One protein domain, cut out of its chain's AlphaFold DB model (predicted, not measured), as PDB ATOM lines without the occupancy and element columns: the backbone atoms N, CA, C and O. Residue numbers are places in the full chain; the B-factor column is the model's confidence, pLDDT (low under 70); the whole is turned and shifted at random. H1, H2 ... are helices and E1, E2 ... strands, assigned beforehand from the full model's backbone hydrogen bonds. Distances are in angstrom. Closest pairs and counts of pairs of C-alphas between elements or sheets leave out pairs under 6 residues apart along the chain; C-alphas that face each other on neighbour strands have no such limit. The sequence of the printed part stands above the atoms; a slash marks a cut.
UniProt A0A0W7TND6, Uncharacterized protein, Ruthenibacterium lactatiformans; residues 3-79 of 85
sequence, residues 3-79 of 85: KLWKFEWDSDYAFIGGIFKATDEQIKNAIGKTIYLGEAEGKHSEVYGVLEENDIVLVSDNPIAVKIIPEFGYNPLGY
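AT A GLANCE: This is residues 3 to 79 of the 85 residues of an uncharacterized protein of Ruthenibacterium lactatiformans (UniProt A0A0W7TND6). A strongly twisted sheet of three strands, E2, E1 and E5, has the short helix H2 near one end and a separate two-stranded hairpin, E3 and E4, toward the other. H1 only grazes the sheet, and the stretch after H2 folds back beside E2 to end in H3, near E3. You have 77 residues with five named strands and three named helices, in the order E1 E2 H1 E3 E4 E5 H2 H3, class mixed. The whole is compact, with a radius of gyration of the C-alphas of 12.7 A, yet elongated, 40 by 23 by 18 A.

IN THESE COORDINATES: Find C-alpha 3 at (373.125, 297.577, 370.489); from there E1 runs 19.9 A to residue 9. E2, residues 16 to 22, spans 18.1 A. Next come H1, residues 24 to 30, E3, 34 to 38, E4, 47 to 50, E5, 56 to 60, and H2, 63 to 68. H3, residues 76 to 79, ends at C-alpha 79, (377.678, 280.427, 377.464).

HOW THE PARTS SIT: The sheet runs E2, E1, E5, antiparallel. In the hairpin E1 and E2, look for N 5 and O 20 at 2.9 A; between E1 and E5, N 6 and O 57 at 2.8 A. Residues 18 to 19 pair antiparallel with 72 to 73. H2 is on the sheet at a height of 8.4 A, only just over E1, with 3 C-alphas falling on it; C-alphas 4 and 66 are closest, 5.6 A apart. In the hairpin E3 and E4, N 35 and O 49 are 2.8 A apart. H3 only grazes the sheet; its closest C-alphas to E3 are 79 and 35, 5.1 A. H1 and H3 only just touch, with 3 pairs of C-alphas within 8 A, the closest Ala 30 and Leu 77 at 6.6 A. In H1 and H2 every O i to N i+4 pair is within hydrogen-bond range; H3 is too short for one.

THE WHOLE: The C-alphas of His 44 and Ile 64 are the farthest apart, 40.4 A. The printed part has no cut, and no link is long. Its mean pLDDT is 94.9, and no printed residue is under 70.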
ATOM      1  N   LYS A   3     372.946 297.596 371.943       98.62
ATOM      2  CA  LYS A   3     373.125 297.577 370.489       98.62
ATOM      3  C   LYS A   3     372.811 296.175 369.970       98.62
ATOM      4  O   LYS A   3     372.657 295.251 370.770       98.62
ATOM      5  N   LEU A   4     372.681 296.034 368.660       98.62
ATOM      6  CA  LEU A   4     372.470 294.764 367.981       98.62
ATOM      7  C   LEU A   4     373.813 294.229 367.482       98.62
ATOM      8  O   LEU A   4     374.522 294.930 366.760       98.62
ATOM      9  N   TRP A   5     374.125 292.994 367.840       98.75
ATOM     10  CA  TRP A   5     375.385 292.329 367.536       98.75
ATOM     11  C   TRP A   5     375.125 291.015 366.812       98.75
ATOM     12  O   TRP A   5     374.066 290.408 366.991       98.75
ATOM     13  N   LYS A   6     376.095 290.589 366.009       98.56
ATOM     14  CA  LYS A   6     376.156 289.264 365.400       98.56
ATOM     15  C   LYS A   6     377.300 288.497 366.040       98.56
ATOM     16  O   LYS A   6     378.378 289.062 366.163       98.56
ATOM     17  N   PHE A   7     377.051 287.251 366.413       98.38
ATOM     18  CA  PHE A   7     378.074 286.265 366.739       98.38
ATOM     19  C   PHE A   7     378.144 285.229 365.619       98.38
ATOM     20  O   PHE A   7     377.094 284.845 365.091       98.38
ATOM     21  N   GLU A   8     379.346 284.793 365.257       97.25
ATOM     22  CA  GLU A   8     379.561 283.715 364.295       97.25
ATOM     23  C   GLU A   8     380.895 283.017 364.548       97.25
ATOM     24  O   GLU A   8     381.916 283.674 364.725       97.25
ATOM     25  N   TRP A   9     380.865 281.690 364.521       95.62
ATOM     26  CA  TRP A   9     382.030 280.827 364.433       95.62
ATOM     27  C   TRP A   9     381.942 279.991 363.168       95.62
ATOM     28  O   TRP A   9     380.884 279.449 362.834       95.62
ATOM     29  N   ASP A  10     383.081 279.866 362.493       90.06
ATOM     30  CA  ASP A  10     383.214 278.945 361.379       90.06
ATOM     31  C   ASP A  10     383.183 277.509 361.909       90.06
ATOM     32  O   ASP A  10     383.960 277.118 362.779       90.06
ATOM     33  N   SER A  11     382.261 276.719 361.369       85.44
ATOM     34  CA  SER A  11     382.157 275.287 361.615       85.44
ATOM     35  C   SER A  11     381.953 274.572 360.285       85.44
ATOM     36  O   SER A  11     381.192 275.015 359.422       85.44
ATOM     37  N   ASP A  12     382.619 273.429 360.133       81.50
ATOM     38  CA  ASP A  12     382.503 272.582 358.945       81.50
ATOM     39  C   ASP A  12     381.133 271.890 358.842       81.50
ATOM     40  O   ASP A  12     380.785 271.333 357.796       81.50
ATOM     41  N   TYR A  13     380.358 271.865 359.934       82.94
ATOM     42  CA  TYR A  13     379.224 270.952 360.080       82.94
ATOM     43  C   TYR A  13     377.924 271.606 360.538       82.94
ATOM     44  O   TYR A  13     376.859 271.022 360.322       82.94
ATOM     45  N   ALA A  14     377.973 272.798 361.130       85.06
ATOM     46  CA  ALA A  14     376.785 273.522 361.553       85.06
ATOM     47  C   ALA A  14     376.964 275.034 361.405       85.06
ATOM     48  O   ALA A  14     378.068 275.559 361.372       85.06
ATOM     49  N   PHE A  15     375.845 275.753 361.367       90.00
ATOM     50  CA  PHE A  15     375.880 277.193 361.577       90.00
ATOM     51  C   PHE A  15     375.934 277.472 363.080       90.00
ATOM     52  O   PHE A  15     374.971 277.183 363.799       90.00
ATOM     53  N   ILE A  16     377.035 278.063 363.539       94.19
ATOM     54  CA  ILE A  16     377.201 278.501 364.922       94.19
ATOM     55  C   ILE A  16     377.227 280.019 364.930       94.19
ATOM     56  O   ILE A  16     378.240 280.652 364.668       94.19
ATOM     57  N   GLY A  17     376.077 280.620 365.204       96.19
ATOM     58  CA  GLY A  17     375.970 282.066 365.252       96.19
ATOM     59  C   GLY A  17     374.598 282.544 365.680       96.19
ATOM     60  O   GLY A  17     373.676 281.758 365.920       96.19
ATOM     61  N   GLY A  18     374.454 283.858 365.783       97.75
ATOM     62  CA  GLY A  18     373.203 284.476 366.187       97.75
ATOM     63  C   GLY A  18     373.231 285.993 366.162       97.75
ATOM     64  O   GLY A  18     374.281 286.623 366.052       97.75
ATOM     65  N   ILE A  19     372.043 286.580 366.264       98.50
ATOM     66  CA  ILE A  19     371.832 288.011 366.462       98.50
ATOM     67  C   ILE A  19     371.327 288.222 367.884       98.50
ATOM     68  O   ILE A  19     370.347 287.603 368.296       98.50
ATOM     69  N   PHE A  20     371.968 289.119 368.629       98.62
ATOM     70  CA  PHE A  20     371.667 289.353 370.041       98.62
ATOM     71  C   PHE A  20     371.855 290.821 370.443       98.62
ATOM     72  O   PHE A  20     372.448 291.615 369.706       98.62
ATOM     73  N   LYS A  21     371.324 291.215 371.609       98.50
ATOM     74  CA  LYS A  21     371.385 292.596 372.107       98.50
ATOM     75  C   LYS A  21     372.208 292.697 373.381       98.50
ATOM     76  O   LYS A  21     371.818 292.205 374.442       98.50
ATOM     77  N   ALA A  22     373.281 293.472 373.311       98.50
ATOM     78  CA  ALA A  22     374.215 293.674 374.412       98.50
ATOM     79  C   ALA A  22     374.728 295.118 374.448       98.50
ATOM     80  O   ALA A  22     374.629 295.855 373.463       98.50
ATOM     81  N   THR A  23     375.242 295.549 375.597       98.62
ATOM     82  CA  THR A  23     375.995 296.806 375.711       98.62
ATOM     83  C   THR A  23     377.453 296.596 375.299       98.62
ATOM     84  O   THR A  23     377.962 295.483 375.388       98.62
ATOM     85  N   ASP A  24     378.149 297.669 374.917       98.38
ATOM     86  CA  ASP A  24     379.593 297.609 374.628       98.38
ATOM     87  C   ASP A  24     380.405 297.057 375.813       98.38
ATOM     88  O   ASP A  24     381.361 296.315 375.624       98.38
ATOM     89  N   GLU A  25     380.000 297.377 377.046       98.44
ATOM     90  CA  GLU A  25     380.634 296.869 378.267       98.44
ATOM     91  C   GLU A  25     380.462 295.354 378.424       98.44
ATOM     92  O   GLU A  25     381.413 294.664 378.779       98.44
ATOM     93  N   GLN A  26     379.276 294.820 378.111       98.38
ATOM     94  CA  GLN A  26     379.044 293.374 378.129       98.38
ATOM     95  C   GLN A  26     379.902 292.654 377.086       98.38
ATOM     96  O   GLN A  26     380.468 291.615 377.408       98.38
ATOM     97  N   ILE A  27     380.032 293.216 375.876       98.25
ATOM     98  CA  ILE A  27     380.913 292.658 374.840       98.25
ATOM     99  C   ILE A  27     382.364 292.689 375.316       98.25
ATOM    100  O   ILE A  27     383.019 291.652 375.356       98.25
ATOM    101  N   LYS A  28     382.846 293.850 375.769       98.06
ATOM    102  CA  LYS A  28     384.226 294.022 376.233       98.06
ATOM    103  C   LYS A  28     384.594 293.066 377.371       98.06
ATOM    104  O   LYS A  28     385.712 292.574 377.404       98.06
ATOM    105  N   ASN A  29     383.668 292.807 378.291       97.50
ATOM    106  CA  ASN A  29     383.893 291.893 379.411       97.50
ATOM    107  C   ASN A  29     383.859 290.409 379.009       97.50
ATOM    108  O   ASN A  29     384.230 289.565 379.824       97.50
ATOM    109  N   ALA A  30     383.370 290.086 377.812       97.25
ATOM    110  CA  ALA A  30     383.268 288.719 377.315       97.25
ATOM    111  C   ALA A  30     384.423 288.324 376.389       97.25
ATOM    112  O   ALA A  30     384.785 287.153 376.366       97.25
ATOM    113  N   ILE A  31     385.014 289.277 375.657       97.69
ATOM    114  CA  ILE A  31     386.182 289.001 374.810       97.69
ATOM    115  C   ILE A  31     387.330 288.429 375.649       97.69
ATOM    116  O   ILE A  31     387.656 288.946 376.719       97.69
ATOM    117  N   GLY A  32     387.942 287.359 375.145       96.88
ATOM    118  CA  GLY A  32     389.017 286.625 375.808       96.88
ATOM    119  C   GLY A  32     388.542 285.592 376.830       96.88
ATOM    120  O   GLY A  32     389.381 284.922 377.429       96.88
ATOM    121  N   LYS A  33     387.229 285.438 377.039       96.44
ATOM    122  CA  LYS A  33     386.675 284.362 377.866       96.44
ATOM    123  C   LYS A  33     386.349 283.134 377.029       96.44
ATOM    124  O   LYS A  33     385.926 283.260 375.881       96.44
ATOM    125  N   THR A  34     386.480 281.961 377.633       96.75
ATOM    126  CA  THR A  34     386.012 280.709 377.039       96.75
ATOM    127  C   THR A  34     384.487 280.663 377.067       96.75
ATOM    128  O   THR A  34     383.871 280.938 378.099       96.75
ATOM    129  N   ILE A  35     383.870 280.311 375.943       95.88
ATOM    130  CA  ILE A  35     382.460 279.930 375.880       95.88
ATOM    131  C   ILE A  35     382.348 278.433 375.598       95.88
ATOM    132  O   ILE A  35     383.153 277.881 374.851       95.88
ATOM    133  N   TYR A  36     381.340 277.786 376.178       95.50
ATOM    134  CA  TYR A  36     381.055 276.363 376.002       95.50
ATOM    135  C   TYR A  36     379.602 276.183 375.558       95.50
ATOM    136  O   TYR A  36     378.660 276.469 376.297       95.50
ATOM    137  N   LEU A  37     379.418 275.729 374.318       93.75
ATOM    138  CA  LEU A  37     378.114 275.540 373.676       93.75
ATOM    139  C   LEU A  37     377.589 274.101 373.814       93.75
ATOM    140  O   LEU A  37     376.465 273.820 373.396       93.75
ATOM    141  N   GLY A  38     378.378 273.190 374.394       91.81
ATOM    142  CA  GLY A  38     378.047 271.767 374.477       91.81
ATOM    143  C   GLY A  38     377.997 271.112 373.097       91.81
ATOM    144  O   GLY A  38     378.751 271.475 372.198       91.81
ATOM    145  N   GLU A  39     377.103 270.142 372.903       90.50
ATOM    146  CA  GLU A  39     376.980 269.378 371.651       90.50
ATOM    147  C   GLU A  39     376.233 270.152 370.540       90.50
ATOM    148  O   GLU A  39     375.211 269.706 370.017       90.50
ATOM    149  N   ALA A  40     376.732 271.334 370.170       88.88
ATOM    150  CA  ALA A  40     376.075 272.230 369.213       88.88
ATOM    151  C   ALA A  40     376.025 271.681 367.769       88.88
ATOM    152  O   ALA A  40     375.176 272.104 366.983       88.88
ATOM    153  N   GLU A  41     376.896 270.727 367.421       87.00
ATOM    154  CA  GLU A  41     376.963 270.107 366.086       87.00
ATOM    155  C   GLU A  41     376.275 268.732 365.986       87.00
ATOM    156  O   GLU A  41     376.177 268.174 364.893       87.00
ATOM    157  N   GLY A  42     375.810 268.152 367.102       80.75
ATOM    158  CA  GLY A  42     375.126 266.847 367.110       80.75
ATOM    159  C   GLY A  42     376.005 265.637 366.749       80.75
ATOM    160  O   GLY A  42     375.499 264.640 366.230       80.75
ATOM    161  N   LYS A  43     377.327 265.732 366.959       78.44
ATOM    162  CA  LYS A  43     378.315 264.668 366.680       78.44
ATOM    163  C   LYS A  43     378.896 264.005 367.932       78.44
ATOM    164  O   LYS A  43     379.938 263.360 367.841       78.44
ATOM    165  N   HIS A  44     378.274 264.186 369.094       76.25
ATOM    166  CA  HIS A  44     378.881 263.894 370.400       76.25
ATOM    167  C   HIS A  44     380.216 264.623 370.633       76.25
ATOM    168  O   HIS A  44     381.009 264.218 371.480       76.25
ATOM    169  N   SER A  45     380.456 265.693 369.872       81.25
ATOM    170  CA  SER A  45     381.579 266.605 370.045       81.25
ATOM    171  C   SER A  45     381.088 267.851 370.753       81.25
ATOM    172  O   SER A  45     380.077 268.437 370.359       81.25
ATOM    173  N   GLU A  46     381.818 268.253 371.780       90.31
ATOM    174  CA  GLU A  46     381.574 269.503 372.477       90.31
ATOM    175  C   GLU A  46     382.205 270.660 371.707       90.31
ATOM    176  O   GLU A  46     383.332 270.559 371.223       90.31
ATOM    177  N   VAL A  47     381.470 271.759 371.597       92.19
ATOM    178  CA  VAL A  47     381.931 272.986 370.965       92.19
ATOM    179  C   VAL A  47     382.229 274.006 372.048       92.19
ATOM    180  O   VAL A  47     381.344 274.407 372.805       92.19
ATOM    181  N   TYR A  48     383.477 274.444 372.099       94.31
ATOM    182  CA  TYR A  48     383.948 275.485 372.995       94.31
ATOM    183  C   TYR A  48     385.140 276.205 372.377       94.31
ATOM    184  O   TYR A  48     385.747 275.732 371.418       94.31
ATOM    185  N   GLY A  49     385.468 277.362 372.933       94.38
ATOM    186  CA  GLY A  49     386.556 278.184 372.429       94.38
ATOM    187  C   GLY A  49     386.606 279.535 373.115       94.38
ATOM    188  O   GLY A  49     385.664 279.940 373.799       94.38
ATOM    189  N   VAL A  50     387.725 280.227 372.942       96.31
ATOM    190  CA  VAL A  50     387.875 281.604 373.410       96.31
ATOM    191  C   VAL A  50     387.093 282.516 372.475       96.31
ATOM    192  O   VAL A  50     387.230 282.417 371.263       96.31
ATOM    193  N   LEU A  51     386.271 283.397 373.039       97.06
ATOM    194  CA  LEU A  51     385.533 284.398 372.280       97.06
ATOM    195  C   LEU A  51     386.481 285.528 371.862       97.06
ATOM    196  O   LEU A  51     386.908 286.331 372.699       97.06
ATOM    197  N   GLU A  52     386.818 285.588 370.579       97.50
ATOM    198  CA  GLU A  52     387.727 286.577 370.006       97.50
ATOM    199  C   GLU A  52     386.980 287.841 369.548       97.50
ATOM    200  O   GLU A  52     385.761 287.864 369.381       97.50
ATOM    201  N   GLU A  53     387.710 288.944 369.358       96.19
ATOM    202  CA  GLU A  53     387.114 290.238 368.994       96.19
ATOM    203  C   GLU A  53     386.390 290.194 367.635       96.19
ATOM    204  O   GLU A  53     385.363 290.844 367.457       96.19
ATOM    205  N   ASN A  54     386.898 289.400 366.692       96.62
ATOM    206  CA  ASN A  54     386.329 289.196 365.357       96.62
ATOM    207  C   ASN A  54     385.092 288.287 365.335       96.62
ATOM    208  O   ASN A  54     384.355 288.328 364.351       96.62
ATOM    209  N   ASP A  55     384.835 287.525 366.398       97.75
ATOM    210  CA  ASP A  55     383.671 286.635 366.473       97.75
ATOM    211  C   ASP A  55     382.373 287.414 366.699       97.75
ATOM    212  O   ASP A  55     381.283 286.915 366.415       97.75
ATOM    213  N   ILE A  56     382.470 288.643 367.227       98.00
ATOM    214  CA  ILE A  56     381.330 289.520 367.488       98.00
ATOM    215  C   ILE A  56     381.429 290.802 366.669       98.00
ATOM    216  O   ILE A  56     382.298 291.644 366.868       98.00
ATOM    217  N   VAL A  57     380.436 291.022 365.813       98.06
ATOM    218  CA  VAL A  57     380.371 292.194 364.937       98.06
ATOM    219  C   VAL A  57     379.177 293.069 365.300       98.06
ATOM    220  O   VAL A  57     378.059 292.584 365.500       98.06
ATOM    221  N   LEU A  58     379.388 294.387 365.367       98.38
ATOM    222  CA  LEU A  58     378.295 295.347 365.519       98.38
ATOM    223  C   LEU A  58     377.427 295.345 364.258       98.38
ATOM    224  O   LEU A  58     377.896 295.673 363.170       98.38
ATOM    225  N   VAL A  59     376.141 295.046 364.416       98.31
ATOM    226  CA  VAL A  59     375.167 295.090 363.318       98.31
ATOM    227  C   VAL A  59     374.496 296.455 363.256       98.31
ATOM    228  O   VAL A  59     374.358 297.037 362.183       98.31
ATOM    229  N   SER A  60     374.043 296.977 364.401       98.31
ATOM    230  CA  SER A  60     373.422 298.301 364.461       98.31
ATOM    231  C   SER A  60     373.346 298.850 365.881       98.31
ATOM    232  O   SER A  60     373.033 298.130 366.827       98.31
ATOM    233  N   ASP A  61     373.532 300.156 366.030       98.25
ATOM    234  CA  ASP A  61     373.208 300.926 367.232       98.25
ATOM    235  C   ASP A  61     371.956 301.807 367.054       98.25
ATOM    236  O   ASP A  61     371.580 302.556 367.960       98.25
ATOM    237  N   ASN A  62     371.260 301.684 365.917       98.31
ATOM    238  CA  ASN A  62     370.029 302.415 365.651       98.31
ATOM    239  C   ASN A  62     368.911 301.958 366.616       98.31
ATOM    240  O   ASN A  62     368.544 300.778 366.609       98.31
ATOM    241  N   PRO A  63     368.288 302.868 367.394       97.44
ATOM    242  CA  PRO A  63     367.284 302.494 368.393       97.44
ATOM    243  C   PRO A  63     366.062 301.757 367.834       97.44
ATOM    244  O   PRO A  63     365.480 300.921 368.526       97.44
ATOM    245  N   ILE A  64     365.660 302.042 366.589       97.88
ATOM    246  CA  ILE A  64     364.539 301.356 365.937       97.88
ATOM    247  C   ILE A  64     364.947 299.921 365.609       97.88
ATOM    248  O   ILE A  64     364.223 299.001 365.979       97.88
ATOM    249  N   ALA A  65     366.118 299.720 364.997       97.88
ATOM    250  CA  ALA A  65     366.632 298.390 364.666       97.88
ATOM    251  C   ALA A  65     366.782 297.516 365.921       97.88
ATOM    252  O   ALA A  65     366.246 296.409 365.971       97.88
ATOM    253  N   VAL A  66     367.407 298.053 366.977       98.31
ATOM    254  CA  VAL A  66     367.563 297.371 368.276       98.31
ATOM    255  C   VAL A  66     366.206 297.002 368.889       98.31
ATOM    256  O   VAL A  66     366.075 295.963 369.542       98.31
ATOM    257  N   LYS A  67     365.170 297.824 368.682       97.44
ATOM    258  CA  LYS A  67     363.822 297.557 369.190       97.44
ATOM    259  C   LYS A  67     363.103 296.462 368.402       97.44
ATOM    260  O   LYS A  67     362.503 295.593 369.028       97.44
ATOM    261  N   ILE A  68     363.128 296.513 367.070       98.12
ATOM    262  CA  ILE A  68     362.257 295.678 366.224       98.12
ATOM    263  C   ILE A  68     362.874 294.337 365.829       98.12
ATOM    264  O   ILE A  68     362.129 293.389 365.599       98.12
ATOM    265  N   ILE A  69     364.203 294.244 365.736       97.94
ATOM    266  CA  ILE A  69     364.862 293.002 365.327       97.94
ATOM    267  C   ILE A  69     364.859 292.039 366.525       97.94
ATOM    268  O   ILE A  69     365.315 292.423 367.611       97.94
ATOM    269  N   PRO A  70     364.308 290.820 366.384       97.75
ATOM    270  CA  PRO A  70     364.356 289.819 367.440       97.75
ATOM    271  C   PRO A  70     365.768 289.242 367.577       97.75
ATOM    272  O   PRO A  70     366.551 289.251 366.629       97.75
ATOM    273  N   GLU A  71     366.080 288.735 368.766       97.81
ATOM    274  CA  GLU A  71     367.270 287.902 368.954       97.81
ATOM    275  C   GLU A  71     366.996 286.500 368.393       97.81
ATOM    276  O   GLU A  71     365.866 286.012 368.479       97.81
ATOM    277  N   PHE A  72     368.003 285.865 367.801       96.19
ATOM    278  CA  PHE A  72     367.906 284.500 367.279       96.19
ATOM    279  C   PHE A  72     369.281 283.835 367.221       96.19
ATOM    280  O   PHE A  72     370.298 284.520 367.127       96.19
ATOM    281  N   GLY A  73     369.307 282.502 367.224       95.50
ATOM    282  CA  GLY A  73     370.555 281.739 367.281       95.50
ATOM    283  C   GLY A  73     371.249 281.878 368.637       95.50
ATOM    284  O   GLY A  73     370.587 282.034 369.665       95.50
ATOM    285  N   TYR A  74     372.578 281.820 368.634       96.00
ATOM    286  CA  TYR A  74     373.383 281.894 369.848       96.00
ATOM    287  C   TYR A  74     373.683 283.337 370.264       96.00
ATOM    288  O   TYR A  74     374.148 284.157 369.473       96.00
ATOM    289  N   ASN A  75     373.475 283.620 371.550       97.50
ATOM    290  CA  ASN A  75     374.083 284.752 372.238       97.50
ATOM    291  C   ASN A  75     375.260 284.212 373.071       97.50
ATOM    292  O   ASN A  75     374.997 283.616 374.119       97.50
ATOM    293  N   PRO A  76     376.524 284.418 372.657       97.19
ATOM    294  CA  PRO A  76     377.683 283.788 373.295       97.19
ATOM    295  C   PRO A  76     377.847 284.197 374.766       97.19
ATOM    296  O   PRO A  76     378.390 283.441 375.565       97.19
ATOM    297  N   LEU A  77     377.298 285.350 375.170       97.56
ATOM    298  CA  LEU A  77     377.352 285.827 376.554       97.56
ATOM    299  C   LEU A  77     376.634 284.901 377.546       97.56
ATOM    300  O   LEU A  77     376.931 284.937 378.736       97.56
ATOM    301  N   GLY A  78     375.673 284.102 377.071       96.50
ATOM    302  CA  GLY A  78     374.957 283.119 377.886       96.50
ATOM    303  C   GLY A  78     375.728 281.818 378.123       96.50
ATOM    304  O   GLY A  78     375.238 280.971 378.862       96.50
ATOM    305  N   TYR A  79     376.899 281.667 377.500       96.44
ATOM    306  CA  TYR A  79     377.678 280.427 377.464       96.44
ATOM    307  C   TYR A  79     379.106 280.605 377.981       96.44
ATOM    308  O   TYR A  79     379.932 279.716 377.803       96.44
TER     309      TYR A  79